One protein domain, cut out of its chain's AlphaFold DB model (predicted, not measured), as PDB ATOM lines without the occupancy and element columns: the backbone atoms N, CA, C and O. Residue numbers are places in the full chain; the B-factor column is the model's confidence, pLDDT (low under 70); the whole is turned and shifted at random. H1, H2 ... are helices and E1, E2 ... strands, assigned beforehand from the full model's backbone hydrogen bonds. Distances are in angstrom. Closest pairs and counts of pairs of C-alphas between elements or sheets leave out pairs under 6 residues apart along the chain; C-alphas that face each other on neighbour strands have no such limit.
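This is residues 376 to 443, 485 to 518 and 530 to 537 of the 1158 residues of an uncharacterized protein of Gonium pectorale (UniProt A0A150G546). Two long helices, H1 and H2, pack on a curled, strongly twisted sheet of four strands; they run opposite ways and come together where H1 begins and H2 ends. The small helix H3 follows H2 at one end of the long shape, and the end of E4 makes the other. The printed part has 110 residues with three named helices and four named strands, in the order E1, H1, E2, E3, H2, H3, E4; the sheet's order is E1, E4, E2, E3, all antiparallel. The class is mixed, helices and strands, and the whole is compact, with a radius of gyration of the C-alphas of 15.0 A, but elongated, spanning 50 by 26 by 20 A.

Start at the sheet, where E1, residues 376 to 386, and E4, residues 530 to 537, are antiparallel neighbours; look for N 379 and O 532, within hydrogen-bond range at 2.8 A. E2, residues 426 to 433, bends by 60 degrees at residue 429; before the bend, residues 426 to 428 pair with E4, where N 531 and O 427 are 2.8 A apart. Beyond it, residues 430 to 433 pair with E3, residues 436 to 439, in a hairpin, where N 438 and O 431 are 2.9 A apart. H2, residues 490 to 511, is on the sheet at a height of 7.3 A, over E4 and E2; its closest C-alphas to E2 are Glu 498 to Phe 428, 5.7 A. H1, residues 399 to 419, is on the sheet at a height of 9.4 A, with Arg 412 and Phe 426 its closest C-alphas to E2, 6.9 A apart. E1, H1 and E2 form a split strand-helix-strand unit, two strands running the same way with E4 between them, and its crossover is right-handed. H1 touches H2 with residues 400 to 401 alone, at a shallow tilt of 27 degrees, opposite ways; the closest C-alphas are Ala 401 and Tyr 506, 5.8 A apart. H3, residues 513 to 517, is not on the sheet and meets H2 only through their link. Every O i to N i+4 pair is within hydrogen-bond range in H1 and H2; H3 has 0 of 1, but 2 of 2 O i to N i+3 pairs.

Find C-alpha 376 at (128.126, 191.869, 234.029); from there E1 runs 31.7 A to C-alpha 386. H1 covers 30.0 A, E2 20.2 A, E3 10.3 A, H2 31.2 A and H3 8.6 A. H2 begins at C-alpha 490, (130.917, 197.529, 224.504). E4 runs 22.1 A to C-alpha 537 at (126.685, 186.616, 240.745).

The two C-alphas farthest apart are those of Ala 514 and Ser 537, 51.0 A. Residues 444 to 484 and 519 to 529 are not printed, with C-alpha gaps of 16.0 A and 27.7 A across the cuts. The link from E1 to H1, residues 387 to 398, is long. Confidence is under 70 at residues 391 to 399, 401, 442 to 443 and 513 to 518; the mean pLDDT of the printed part is 83.9.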
ATOM      1  N   ILE A 376     129.083 191.670 235.126       90.12
ATOM      2  CA  ILE A 376     128.126 191.869 234.029       90.12
ATOM      3  C   ILE A 376     128.446 190.824 232.970       90.12
ATOM      4  O   ILE A 376     129.610 190.611 232.662       90.12
ATOM      5  N   VAL A 377     127.423 190.191 232.411       93.50
ATOM      6  CA  VAL A 377     127.553 189.243 231.307       93.50
ATOM      7  C   VAL A 377     126.712 189.729 230.140       93.50
ATOM      8  O   VAL A 377     125.596 190.215 230.320       93.50
ATOM      9  N   VAL A 378     127.258 189.620 228.939       95.00
ATOM     10  CA  VAL A 378     126.588 189.939 227.683       95.00
ATOM     11  C   VAL A 378     125.918 188.680 227.172       95.00
ATOM     12  O   VAL A 378     126.575 187.665 226.953       95.00
ATOM     13  N   ARG A 379     124.607 188.752 226.961       95.50
ATOM     14  CA  ARG A 379     123.803 187.695 226.349       95.50
ATOM     15  C   ARG A 379     123.261 188.181 225.020       95.50
ATOM     16  O   ARG A 379     122.699 189.271 224.944       95.50
ATOM     17  N   GLN A 380     123.430 187.379 223.981       94.94
ATOM     18  CA  GLN A 380     122.918 187.689 222.650       94.94
ATOM     19  C   GLN A 380     121.687 186.836 222.374       94.94
ATOM     20  O   GLN A 380     121.752 185.616 222.506       94.94
ATOM     21  N   PHE A 381     120.576 187.458 221.990       95.75
ATOM     22  CA  PHE A 381     119.343 186.752 221.658       95.75
ATOM     23  C   PHE A 381     118.934 187.016 220.210       95.75
ATOM     24  O   PHE A 381     119.120 188.125 219.712       95.75
ATOM     25  N   ALA A 382     118.334 186.014 219.575       95.44
ATOM     26  CA  ALA A 382     117.532 186.149 218.366       95.44
ATOM     27  C   ALA A 382     116.081 185.811 218.711       95.44
ATOM     28  O   ALA A 382     115.814 184.829 219.404       95.44
ATOM     29  N   CYS A 383     115.152 186.631 218.246       95.19
ATOM     30  CA  CYS A 383     113.718 186.443 218.409       95.19
ATOM     31  C   CYS A 383     113.063 186.407 217.037       95.19
ATOM     32  O   CYS A 383     113.469 187.160 216.156       95.19
ATOM     33  N   ARG A 384     112.017 185.602 216.881       94.50
ATOM     34  CA  ARG A 384     111.149 185.605 215.705       94.50
ATOM     35  C   ARG A 384     109.720 185.855 216.141       94.50
ATOM     36  O   ARG A 384     109.254 185.238 217.099       94.50
ATOM     37  N   PHE A 385     109.032 186.740 215.431       93.25
ATOM     38  CA  PHE A 385     107.618 187.012 215.643       93.25
ATOM     39  C   PHE A 385     106.800 186.645 214.411       93.25
ATOM     40  O   PHE A 385     107.224 186.893 213.280       93.25
ATOM     41  N   SER A 386     105.610 186.093 214.639       89.19
ATOM     42  CA  SER A 386     104.592 185.955 213.602       89.19
ATOM     43  C   SER A 386     103.859 187.282 213.430       89.19
ATOM     44  O   SER A 386     103.376 187.867 214.399       89.19
ATOM     45  N   TYR A 387     103.758 187.767 212.195       79.56
ATOM     46  CA  TYR A 387     103.138 189.058 211.912       79.56
ATOM     47  C   TYR A 387     101.669 189.148 212.357       79.56
ATOM     48  O   TYR A 387     101.263 190.169 212.914       79.56
ATOM     49  N   SER A 388     100.893 188.065 212.213       77.00
ATOM     50  CA  SER A 388      99.450 188.024 212.531       77.00
ATOM     51  C   SER A 388      99.113 188.387 213.983       77.00
ATOM     52  O   SER A 388      97.967 188.685 214.307       77.00
ATOM     53  N   SER A 389     100.110 188.385 214.863       74.31
ATOM     54  CA  SER A 389      99.967 188.588 216.304       74.31
ATOM     55  C   SER A 389     100.653 189.855 216.823       74.31
ATOM     56  O   SER A 389     100.467 190.210 217.986       74.31
ATOM     57  N   LEU A 390     101.384 190.579 215.968       75.69
ATOM     58  CA  LEU A 390     102.005 191.860 216.315       75.69
ATOM     59  C   LEU A 390     100.994 193.018 216.382       75.69
ATOM     60  O   LEU A 390     101.244 194.005 217.073       75.69
ATOM     61  N   GLY A 391      99.835 192.883 215.728       67.25
ATOM     62  CA  GLY A 391      98.690 193.788 215.889       67.25
ATOM     63  C   GLY A 391      98.887 195.212 215.354       67.25
ATOM     64  O   GLY A 391      98.053 196.070 215.632       67.25
ATOM     65  N   PHE A 392      99.958 195.475 214.599       69.81
ATOM     66  CA  PHE A 392     100.152 196.726 213.869       69.81
ATOM     67  C   PHE A 392     100.255 196.452 212.367       69.81
ATOM     68  O   PHE A 392     100.954 195.537 211.940       69.81
ATOM     69  N   THR A 393      99.542 197.248 211.574       62.84
ATOM     70  CA  THR A 393      99.616 197.250 210.111       62.84
ATOM     71  C   THR A 393     100.618 198.310 209.674       62.84
ATOM     72  O   THR A 393     100.446 199.476 210.023       62.84
ATOM     73  N   LEU A 394     101.653 197.912 208.930       67.69
ATOM     74  CA  LEU A 394     102.561 198.858 208.278       67.69
ATOM     75  C   LEU A 394     101.922 199.296 206.955       67.69
ATOM     76  O   LEU A 394     101.784 198.490 206.037       67.69
ATOM     77  N   ASN A 395     101.461 200.543 206.884       61.56
ATOM     78  CA  ASN A 395     100.710 201.080 205.747       61.56
ATOM     79  C   ASN A 395     101.543 202.020 204.850       61.56
ATOM     80  O   ASN A 395     100.971 202.763 204.057       61.56
ATOM     81  N   GLY A 396     102.870 202.030 204.984       56.41
ATOM     82  CA  GLY A 396     103.792 202.898 204.243       56.41
ATOM     83  C   GLY A 396     103.756 204.372 204.666       56.41
ATOM     84  O   GLY A 396     104.322 205.224 203.982       56.41
ATOM     85  N   GLY A 397     103.074 204.702 205.767       59.53
ATOM     86  CA  GLY A 397     102.981 206.064 206.299       59.53
ATOM     87  C   GLY A 397     104.052 206.355 207.352       59.53
ATOM     88  O   GLY A 397     104.610 205.444 207.954       59.53
ATOM     89  N   SER A 398     104.292 207.630 207.671       56.69
ATOM     90  CA  SER A 398     105.196 208.015 208.774       56.69
ATOM     91  C   SER A 398     104.795 207.420 210.137       56.69
ATOM     92  O   SER A 398     105.655 207.248 210.997       56.69
ATOM     93  N   GLY A 399     103.520 207.048 210.312       66.44
ATOM     94  CA  GLY A 399     103.018 206.344 211.497       66.44
ATOM     95  C   GLY A 399     103.551 204.915 211.674       66.44
ATOM     96  O   GLY A 399     103.467 204.372 212.773       66.44
ATOM     97  N   ASP A 400     104.151 204.316 210.644       73.19
ATOM     98  CA  ASP A 400     104.750 202.975 210.710       73.19
ATOM     99  C   ASP A 400     106.036 202.963 211.541       73.19
ATOM    100  O   ASP A 400     106.286 202.038 212.319       73.19
ATOM    101  N   ALA A 401     106.834 204.028 211.428       69.94
ATOM    102  CA  ALA A 401     108.022 204.202 212.252       69.94
ATOM    103  C   ALA A 401     107.641 204.363 213.733       69.94
ATOM    104  O   ALA A 401     108.285 203.769 214.598       69.94
ATOM    105  N   ASP A 402     106.554 205.087 214.020       74.00
ATOM    106  CA  ASP A 402     106.012 205.228 215.375       74.00
ATOM    107  C   ASP A 402     105.441 203.903 215.900       74.00
ATOM    108  O   ASP A 402     105.632 203.568 217.071       74.00
ATOM    109  N   ALA A 403     104.794 203.108 215.041       78.88
ATOM    110  CA  ALA A 403     104.298 201.781 215.393       78.88
ATOM    111  C   ALA A 403     105.444 200.831 215.774       78.88
ATOM    112  O   ALA A 403     105.378 200.184 216.821       78.88
ATOM    113  N   ILE A 404     106.528 200.803 214.989       80.31
ATOM    114  CA  ILE A 404     107.720 199.997 215.291       80.31
ATOM    115  C   ILE A 404     108.438 200.527 216.529       80.31
ATOM    116  O   ILE A 404     108.838 199.734 217.380       80.31
ATOM    117  N   ALA A 405     108.566 201.846 216.691       80.62
ATOM    118  CA  ALA A 405     109.159 202.439 217.885       80.62
ATOM    119  C   ALA A 405     108.363 202.061 219.146       80.62
ATOM    120  O   ALA A 405     108.947 201.587 220.125       80.62
ATOM    121  N   ASN A 406     107.034 202.171 219.106       82.12
ATOM    122  CA  ASN A 406     106.149 201.805 220.209       82.12
ATOM    123  C   ASN A 406     106.180 200.294 220.494       82.12
ATOM    124  O   ASN A 406     106.277 199.878 221.652       82.12
ATOM    125  N   TRP A 407     106.159 199.454 219.457       89.62
ATOM    126  CA  TRP A 407     106.348 198.011 219.605       89.62
ATOM    127  C   TRP A 407     107.690 197.699 220.275       89.62
ATOM    128  O   TRP A 407     107.733 196.970 221.268       89.62
ATOM    129  N   SER A 408     108.770 198.317 219.798       88.94
ATOM    130  CA  SER A 408     110.128 198.101 220.295       88.94
ATOM    131  C   SER A 408     110.257 198.492 221.772       88.94
ATOM    132  O   SER A 408     110.833 197.741 222.562       88.94
ATOM    133  N   TYR A 409     109.640 199.607 222.181       90.19
ATOM    134  CA  TYR A 409     109.583 200.054 223.570       90.19
ATOM    135  C   TYR A 409     108.852 199.039 224.457       90.19
ATOM    136  O   TYR A 409     109.381 198.610 225.486       90.19
ATOM    137  N   ASN A 410     107.657 198.609 224.042       86.31
ATOM    138  CA  ASN A 410     106.860 197.641 224.794       86.31
ATOM    139  C   ASN A 410     107.566 196.285 224.903       86.31
ATOM    140  O   ASN A 410     107.568 195.673 225.975       86.31
ATOM    141  N   PHE A 411     108.210 195.836 223.825       91.06
ATOM    142  CA  PHE A 411     108.995 194.612 223.824       91.06
ATOM    143  C   PHE A 411     110.175 194.694 224.804       91.06
ATOM    144  O   PHE A 411     110.317 193.818 225.662       91.06
ATOM    145  N   ARG A 412     110.967 195.778 224.775       92.88
ATOM    146  CA  ARG A 412     112.060 195.993 225.745       92.88
ATOM    147  C   ARG A 412     111.562 196.043 227.179       92.88
ATOM    148  O   ARG A 412     112.198 195.476 228.067       92.88
ATOM    149  N   LEU A 413     110.431 196.698 227.432       88.94
ATOM    150  CA  LEU A 413     109.850 196.781 228.770       88.94
ATOM    151  C   LEU A 413     109.486 195.387 229.308       88.94
ATOM    152  O   LEU A 413     109.812 195.056 230.450       88.94
ATOM    153  N   ARG A 414     108.876 194.536 228.474       90.62
ATOM    154  CA  ARG A 414     108.526 193.156 228.848       90.62
ATOM    155  C   ARG A 414     109.773 192.290 229.049       90.62
ATOM    156  O   ARG A 414     109.878 191.606 230.067       90.62
ATOM    157  N   MET A 415     110.748 192.365 228.142       89.44
ATOM    158  CA  MET A 415     112.000 191.606 228.246       89.44
ATOM    159  C   MET A 415     112.832 192.024 229.463       89.44
ATOM    160  O   MET A 415     113.269 191.169 230.231       89.44
ATOM    161  N   SER A 416     113.015 193.326 229.692       90.75
ATOM    162  CA  SER A 416     113.769 193.839 230.847       90.75
ATOM    163  C   SER A 416     113.139 193.415 232.174       90.75
ATOM    164  O   SER A 416     113.843 192.931 233.064       90.75
ATOM    165  N   THR A 417     111.807 193.474 232.271       87.50
ATOM    166  CA  THR A 417     111.053 192.971 233.429       87.50
ATOM    167  C   THR A 417     111.284 191.474 233.640       87.50
ATOM    168  O   THR A 417     111.556 191.040 234.762       87.50
ATOM    169  N   ARG A 418     111.230 190.675 232.566       89.75
ATOM    170  CA  ARG A 418     111.399 189.218 232.635       89.75
ATOM    171  C   ARG A 418     112.815 188.805 233.038       89.75
ATOM    172  O   ARG A 418     112.967 187.961 233.919       89.75
ATOM    173  N   PHE A 419     113.839 189.421 232.451       87.94
ATOM    174  CA  PHE A 419     115.244 189.137 232.769       87.94
ATOM    175  C   PHE A 419     115.750 189.853 234.027       87.94
ATOM    176  O   PHE A 419     116.877 189.604 234.454       87.94
ATOM    177  N   ARG A 420     114.920 190.704 234.647       91.31
ATOM    178  CA  ARG A 420     115.273 191.532 235.813       91.31
ATOM    179  C   ARG A 420     116.511 192.395 235.557       91.31
ATOM    180  O   ARG A 420     117.369 192.548 236.425       91.31
ATOM    181  N   VAL A 421     116.595 192.945 234.352       90.94
ATOM    182  CA  VAL A 421     117.649 193.875 233.933       90.94
ATOM    183  C   VAL A 421     117.066 195.276 233.768       90.94
ATOM    184  O   VAL A 421     115.851 195.447 233.675       90.94
ATOM    185  N   SER A 422     117.920 196.298 233.756       89.38
ATOM    186  CA  SER A 422     117.470 197.669 233.502       89.38
ATOM    187  C   SER A 422     116.993 197.814 232.054       89.38
ATOM    188  O   SER A 422     117.515 197.165 231.145       89.38
ATOM    189  N   PHE A 423     116.041 198.713 231.811       89.12
ATOM    190  CA  PHE A 423     115.613 199.051 230.451       89.12
ATOM    191  C   PHE A 423     116.801 199.503 229.576       89.12
ATOM    192  O   PHE A 423     116.909 199.102 228.423       89.12
ATOM    193  N   GLY A 424     117.748 200.253 230.156       90.62
ATOM    194  CA  GLY A 424     118.945 200.759 229.466       90.62
ATOM    195  C   GLY A 424     120.068 199.737 229.240       90.62
ATOM    196  O   GLY A 424     121.140 200.120 228.793       90.62
ATOM    197  N   THR A 425     119.867 198.458 229.572       93.69
ATOM    198  CA  THR A 425     120.850 197.379 229.330       93.69
ATOM    199  C   THR A 425     120.459 196.462 228.168       93.69
ATOM    200  O   THR A 425     121.009 195.369 228.030       93.69
ATOM    201  N   PHE A 426     119.491 196.888 227.357       93.94
ATOM    202  CA  PHE A 426     118.894 196.104 226.284       93.94
ATOM    203  C   PHE A 426     118.971 196.868 224.961       93.94
ATOM    204  O   PHE A 426     118.380 197.943 224.841       93.94
ATOM    205  N   PHE A 427     119.671 196.291 223.984       95.25
ATOM    206  CA  PHE A 427     119.950 196.938 222.703       95.25
ATOM    207  C   PHE A 427     119.611 196.016 221.533       95.25
ATOM    208  O   PHE A 427     120.103 194.888 221.466       95.25
ATOM    209  N   PHE A 428     118.800 196.489 220.597       95.75
ATOM    210  CA  PHE A 428     118.580 195.861 219.304       95.75
ATOM    211  C   PHE A 428     119.815 196.038 218.423       95.75
ATOM    212  O   PHE A 428     120.368 197.129 218.307       95.75
ATOM    213  N   ARG A 429     120.247 194.945 217.796       94.38
ATOM    214  CA  ARG A 429     121.387 194.923 216.870       94.38
ATOM    215  C   ARG A 429     120.936 194.793 215.426       94.38
ATOM    216  O   ARG A 429     121.537 195.395 214.540       94.38
ATOM    217  N   ARG A 430     119.879 194.011 215.200       93.38
ATOM    218  CA  ARG A 430     119.326 193.756 213.873       93.38
ATOM    219  C   ARG A 430     117.819 193.597 213.943       93.38
ATOM    220  O   ARG A 430     117.311 192.960 214.862       93.38
ATOM    221  N   ILE A 431     117.125 194.138 212.952       93.75
ATOM    222  CA  ILE A 431     115.697 193.916 212.725       93.75
ATOM    223  C   ILE A 431     115.521 193.499 211.264       93.75
ATOM    224  O   ILE A 431     116.065 194.145 210.368       93.75
ATOM    225  N   ARG A 432     114.778 192.419 211.021       90.25
ATOM    226  CA  ARG A 432     114.439 191.920 209.687       90.25
ATOM    227  C   ARG A 432     112.933 191.746 209.566       90.25
ATOM    228  O   ARG A 432     112.343 191.058 210.388       90.25
ATOM    229  N   PHE A 433     112.330 192.307 208.526       87.06
ATOM    230  CA  PHE A 433     110.923 192.083 208.178       87.06
ATOM    231  C   PHE A 433     110.764 192.126 206.657       87.06
ATOM    232  O   PHE A 433     111.449 192.901 205.991       87.06
ATOM    233  N   GLY A 434     109.910 191.269 206.090       82.25
ATOM    234  CA  GLY A 434     109.604 191.277 204.649       82.25
ATOM    235  C   GLY A 434     110.833 191.158 203.734       82.25
ATOM    236  O   GLY A 434     110.887 191.778 202.679       82.25
ATOM    237  N   GLY A 435     111.876 190.436 204.164       83.56
ATOM    238  CA  GLY A 435     113.136 190.301 203.417       83.56
ATOM    239  C   GLY A 435     114.124 191.470 203.553       83.56
ATOM    240  O   GLY A 435     115.281 191.306 203.170       83.56
ATOM    241  N   TRP A 436     113.728 192.594 204.153       86.62
ATOM    242  CA  TRP A 436     114.603 193.730 204.453       86.62
ATOM    243  C   TRP A 436     115.391 193.504 205.738       86.62
ATOM    244  O   TRP A 436     114.891 192.884 206.675       86.62
ATOM    245  N   PHE A 437     116.612 194.034 205.799       88.12
ATOM    246  CA  PHE A 437     117.495 193.914 206.957       88.12
ATOM    247  C   PHE A 437     118.002 195.288 207.376       88.12
ATOM    248  O   PHE A 437     118.548 196.031 206.563       88.12
ATOM    249  N   PHE A 438     117.884 195.582 208.665       90.44
ATOM    250  CA  PHE A 438     118.411 196.789 209.282       90.44
ATOM    251  C   PHE A 438     119.416 196.388 210.354       90.44
ATOM    252  O   PHE A 438     119.133 195.497 211.156       90.44
ATOM    253  N   GLY A 439     120.567 197.058 210.384       89.31
ATOM    254  CA  GLY A 439     121.648 196.788 211.334       89.31
ATOM    255  C   GLY A 439     122.643 195.727 210.868       89.31
ATOM    256  O   GLY A 439     122.475 195.077 209.833       89.31
ATOM    257  N   ARG A 440     123.728 195.563 211.632       79.94
ATOM    258  CA  ARG A 440     124.763 194.566 211.333       79.94
ATOM    259  C   ARG A 440     124.314 193.184 211.800       79.94
ATOM    260  O   ARG A 440     123.750 193.026 212.879       79.94
ATOM    261  N   ARG A 441     124.599 192.164 210.988       70.19
ATOM    262  CA  ARG A 441     124.412 190.760 211.369       70.19
ATOM    263  C   ARG A 441     125.289 190.454 212.585       70.19
ATOM    264  O   ARG A 441     126.483 190.738 212.547       70.19
ATOM    265  N   LEU A 442     124.709 189.877 213.643       63.72
ATOM    266  CA  LEU A 442     125.499 189.295 214.732       63.72
ATOM    267  C   LEU A 442     126.449 188.251 214.133       63.72
ATOM    268  O   LEU A 442     126.014 187.388 213.370       63.72
ATOM    269  N   ALA A 443     127.734 188.346 214.465       53.56
ATOM    270  CA  ALA A 443     128.821 187.559 213.884       53.56
ATOM    271  C   ALA A 443     128.849 186.088 214.352       53.56
ATOM    272  O   ALA A 443     129.888 185.548 214.702       53.56
ATOM    273  N   MET A 485     131.713 187.685 228.743       90.94
ATOM    274  CA  MET A 485     131.998 188.924 229.475       90.94
ATOM    275  C   MET A 485     132.008 190.135 228.517       90.94
ATOM    276  O   MET A 485     132.442 189.989 227.368       90.94
ATOM    277  N   PRO A 486     131.506 191.311 228.944       92.12
ATOM    278  CA  PRO A 486     131.543 192.526 228.138       92.12
ATOM    279  C   PRO A 486     132.978 193.021 227.964       92.12
ATOM    280  O   PRO A 486     133.751 193.038 228.919       92.12
ATOM    281  N   GLU A 487     133.303 193.487 226.762       92.25
ATOM    282  CA  GLU A 487     134.514 194.268 226.511       92.25
ATOM    283  C   GLU A 487     134.346 195.698 227.048       92.25
ATOM    284  O   GLU A 487     133.229 196.226 227.151       92.25
ATOM    285  N   GLU A 488     135.460 196.362 227.362       84.00
ATOM    286  CA  GLU A 488     135.435 197.763 227.776       84.00
ATOM    287  C   GLU A 488     134.797 198.640 226.681       84.00
ATOM    288  O   GLU A 488     135.143 198.571 225.504       84.00
ATOM    289  N   GLY A 489     133.799 199.446 227.060       88.75
ATOM    290  CA  GLY A 489     133.063 200.309 226.130       88.75
ATOM    291  C   GLY A 489     132.025 199.604 225.243       88.75
ATOM    292  O   GLY A 489     131.328 200.279 224.480       88.75
ATOM    293  N   GLU A 490     131.844 198.284 225.357       92.00
ATOM    294  CA  GLU A 490     130.917 197.529 224.504       92.00
ATOM    295  C   GLU A 490     129.461 197.989 224.635       92.00
ATOM    296  O   GLU A 490     128.744 198.053 223.638       92.00
ATOM    297  N   MET A 491     129.027 198.354 225.842       92.62
ATOM    298  CA  MET A 491     127.675 198.865 226.086       92.62
ATOM    299  C   MET A 491     127.432 200.201 225.372       92.62
ATOM    300  O   MET A 491     126.402 200.382 224.732       92.62
ATOM    301  N   ALA A 492     128.411 201.112 225.403       87.81
ATOM    302  CA  ALA A 492     128.320 202.387 224.696       87.81
ATOM    303  C   ALA A 492     128.349 202.198 223.169       87.81
ATOM    304  O   ALA A 492     127.683 202.928 222.437       87.81
ATOM    305  N   ARG A 493     129.101 201.204 222.678       92.75
ATOM    306  CA  ARG A 493     129.073 200.785 221.268       92.75
ATOM    307  C   ARG A 493     127.699 200.218 220.886       92.75
ATOM    308  O   ARG A 493     127.160 200.627 219.866       92.75
ATOM    309  N   ALA A 494     127.110 199.366 221.729       91.50
ATOM    310  CA  ALA A 494     125.770 198.803 221.534       91.50
ATOM    311  C   ALA A 494     124.685 199.871 221.411       91.50
ATOM    312  O   ALA A 494     123.841 199.792 220.526       91.50
ATOM    313  N   GLN A 495     124.755 200.892 222.264       94.12
ATOM    314  CA  GLN A 495     123.833 202.016 222.219       94.12
ATOM    315  C   GLN A 495     123.928 202.793 220.899       94.12
ATOM    316  O   GLN A 495     122.907 203.073 220.281       94.12
ATOM    317  N   ARG A 496     125.145 203.106 220.431       90.69
ATOM    318  CA  ARG A 496     125.333 203.827 219.159       90.69
ATOM    319  C   ARG A 496     124.839 203.032 217.954       90.69
ATOM    320  O   ARG A 496     124.216 203.607 217.069       90.69
ATOM    321  N   GLU A 497     125.110 201.729 217.922       92.38
ATOM    322  CA  GLU A 497     124.635 200.852 216.843       92.38
ATOM    323  C   GLU A 497     123.107 200.767 216.804       92.38
ATOM    324  O   GLU A 497     122.514 200.735 215.730       92.38
ATOM    325  N   GLU A 498     122.456 200.775 217.964       94.69
ATOM    326  CA  GLU A 498     121.002 200.810 218.041       94.69
ATOM    327  C   GLU A 498     120.424 202.156 217.568       94.69
ATOM    328  O   GLU A 498     119.441 202.189 216.828       94.69
ATOM    329  N   GLU A 499     121.030 203.280 217.959       91.38
ATOM    330  CA  GLU A 499     120.623 204.604 217.471       91.38
ATOM    331  C   GLU A 499     120.753 204.704 215.941       91.38
ATOM    332  O   GLU A 499     119.891 205.282 215.274       91.38
ATOM    333  N   GLU A 500     121.805 204.112 215.371       90.50
ATOM    334  CA  GLU A 500     121.990 204.002 213.924       90.50
ATOM    335  C   GLU A 500     120.935 203.090 213.281       90.50
ATOM    336  O   GLU A 500     120.327 203.483 212.286       90.50
ATOM    337  N   LEU A 501     120.639 201.936 213.889       92.62
ATOM    338  CA  LEU A 501     119.595 201.006 213.449       92.62
ATOM    339  C   LEU A 501     118.231 201.700 213.311       92.62
ATOM    340  O   LEU A 501     117.600 201.608 212.257       92.62
ATOM    341  N   PHE A 502     117.774 202.413 214.347       91.06
ATOM    342  CA  PHE A 502     116.481 203.107 214.300       91.06
ATOM    343  C   PHE A 502     116.481 204.286 213.328       91.06
ATOM    344  O   PHE A 502     115.463 204.536 212.683       91.06
ATOM    345  N   ARG A 503     117.615 204.978 213.160       90.19
ATOM    346  CA  ARG A 503     117.755 206.021 212.137       90.19
ATOM    347  C   ARG A 503     117.618 205.440 210.729       90.19
ATOM    348  O   ARG A 503     116.878 205.995 209.925       90.19
ATOM    349  N   SER A 504     118.283 204.321 210.439       88.31
ATOM    350  CA  SER A 504     118.168 203.629 209.148       88.31
ATOM    351  C   SER A 504     116.749 203.131 208.888       88.31
ATOM    352  O   SER A 504     116.257 203.250 207.770       88.31
ATOM    353  N   LEU A 505     116.080 202.613 209.920       86.12
ATOM    354  CA  LEU A 505     114.693 202.167 209.832       86.12
ATOM    355  C   LEU A 505     113.751 203.341 209.520       86.12
ATOM    356  O   LEU A 505     112.937 203.249 208.605       86.12
ATOM    357  N   TYR A 506     113.919 204.472 210.210       84.31
ATOM    358  CA  TYR A 506     113.143 205.688 209.963       84.31
ATOM    359  C   TYR A 506     113.349 206.229 208.542       84.31
ATOM    360  O   TYR A 506     112.379 206.510 207.842       84.31
ATOM    361  N   GLU A 507     114.602 206.335 208.083       84.94
ATOM    362  CA  GLU A 507     114.900 206.792 206.721       84.94
ATOM    363  C   GLU A 507     114.340 205.848 205.659       84.94
ATOM    364  O   GLU A 507     113.855 206.312 204.629       84.94
ATOM    365  N   HIS A 508     114.344 204.537 205.905       84.06
ATOM    366  CA  HIS A 508     113.756 203.576 204.981       84.06
ATOM    367  C   HIS A 508     112.242 203.764 204.852       84.06
ATOM    368  O   HIS A 508     111.757 203.937 203.738       84.06
ATOM    369  N   PHE A 509     111.499 203.839 205.962       82.00
ATOM    370  CA  PHE A 509     110.050 204.091 205.905       82.00
ATOM    371  C   PHE A 509     109.712 205.455 205.306       82.00
ATOM    372  O   PHE A 509     108.719 205.598 204.597       82.00
ATOM    373  N   ARG A 510     110.563 206.459 205.535       81.00
ATOM    374  CA  ARG A 510     110.397 207.790 204.947       81.00
ATOM    375  C   ARG A 510     110.627 207.801 203.433       81.00
ATOM    376  O   ARG A 510     109.975 208.570 202.733       81.00
ATOM    377  N   THR A 511     111.581 207.014 202.932       80.69
ATOM    378  CA  THR A 511     112.005 207.040 201.519       80.69
ATOM    379  C   THR A 511     111.263 206.043 200.641       80.69
ATOM    380  O   THR A 511     111.060 206.328 199.464       80.69
ATOM    381  N   ALA A 512     110.829 204.909 201.190       73.06
ATOM    382  CA  ALA A 512     110.203 203.839 200.420       73.06
ATOM    383  C   ALA A 512     108.768 204.159 199.939       73.06
ATOM    384  O   ALA A 512     108.273 203.486 199.040       73.06
ATOM    385  N   GLY A 513     108.133 205.230 200.440       62.41
ATOM    386  CA  GLY A 513     106.877 205.763 199.898       62.41
ATOM    387  C   GLY A 513     105.718 204.751 199.838       62.41
ATOM    388  O   GLY A 513     105.734 203.708 200.489       62.41
ATOM    389  N   ALA A 514     104.695 205.062 199.032       56.16
ATOM    390  CA  ALA A 514     103.494 204.235 198.848       56.16
ATOM    391  C   ALA A 514     103.770 202.833 198.257       56.16
ATOM    392  O   ALA A 514     102.878 201.986 198.258       56.16
ATOM    393  N   ASP A 515     104.990 202.548 197.792       56.12
ATOM    394  CA  ASP A 515     105.367 201.230 197.265       56.12
ATOM    395  C   ASP A 515     105.530 200.162 198.366       56.12
ATOM    396  O   ASP A 515     105.526 198.968 198.065       56.12
ATOM    397  N   ILE A 516     105.541 200.550 199.652       56.00
ATOM    398  CA  ILE A 516     105.427 199.610 200.787       56.00
ATOM    399  C   ILE A 516     104.014 198.993 200.881       56.00
ATOM    400  O   ILE A 516     103.821 197.988 201.563       56.00
ATOM    401  N   HIS A 517     103.019 199.500 200.134       49.09
ATOM    402  CA  HIS A 517     101.684 198.886 200.083       49.09
ATOM    403  C   HIS A 517     101.686 197.438 199.573       49.09
ATOM    404  O   HIS A 517     100.689 196.732 199.747       49.09
ATOM    405  N   ARG A 518     102.787 196.956 198.979       50.50
ATOM    406  CA  ARG A 518     102.943 195.549 198.617       50.50
ATOM    407  C   ARG A 518     103.915 194.833 199.568       50.50
ATOM    408  O   ARG A 518     105.124 194.921 199.409       50.50
ATOM    409  N   MET A 530     119.218 190.955 219.443       95.50
ATOM    410  CA  MET A 530     119.408 191.858 220.572       95.50
ATOM    411  C   MET A 530     120.560 191.425 221.472       95.50
ATOM    412  O   MET A 530     120.927 190.255 221.559       95.50
ATOM    413  N   THR A 531     121.127 192.398 222.173       96.00
ATOM    414  CA  THR A 531     122.165 192.223 223.183       96.00
ATOM    415  C   THR A 531     121.647 192.696 224.534       96.00
ATOM    416  O   THR A 531     121.130 193.807 224.654       96.00
ATOM    417  N   VAL A 532     121.813 191.861 225.558       95.94
ATOM    418  CA  VAL A 532     121.374 192.121 226.929       95.94
ATOM    419  C   VAL A 532     122.572 192.068 227.864       95.94
ATOM    420  O   VAL A 532     123.260 191.053 227.933       95.94
ATOM    421  N   PHE A 533     122.807 193.146 228.609       95.50
ATOM    422  CA  PHE A 533     123.841 193.209 229.641       95.50
ATOM    423  C   PHE A 533     123.219 192.860 230.997       95.50
ATOM    424  O   PHE A 533     122.498 193.662 231.589       95.50
ATOM    425  N   GLN A 534     123.473 191.650 231.490       94.19
ATOM    426  CA  GLN A 534     122.864 191.122 232.708       94.19
ATOM    427  C   GLN A 534     123.893 191.029 233.846       94.19
ATOM    428  O   GLN A 534     124.922 190.378 233.679       94.19
ATOM    429  N   PRO A 535     123.638 191.618 235.028       89.94
ATOM    430  CA  PRO A 535     124.472 191.372 236.196       89.94
ATOM    431  C   PRO A 535     124.253 189.937 236.703       89.94
ATOM    432  O   PRO A 535     123.130 189.560 237.039       89.94
ATOM    433  N   THR A 536     125.319 189.147 236.784       87.94
ATOM    434  CA  THR A 536     125.341 187.803 237.368       87.94
ATOM    435  C   THR A 536     126.190 187.775 238.638       87.94
ATOM    436  O   THR A 536     127.170 188.511 238.767       87.94
ATOM    437  N   SER A 537     125.837 186.917 239.589       83.25
ATOM    438  CA  SER A 537     126.685 186.616 240.745       83.25
ATOM    439  C   SER A 537     127.727 185.572 240.355       83.25
ATOM    440  O   SER A 537     127.354 184.483 239.914       83.25
TER     441      SER A 537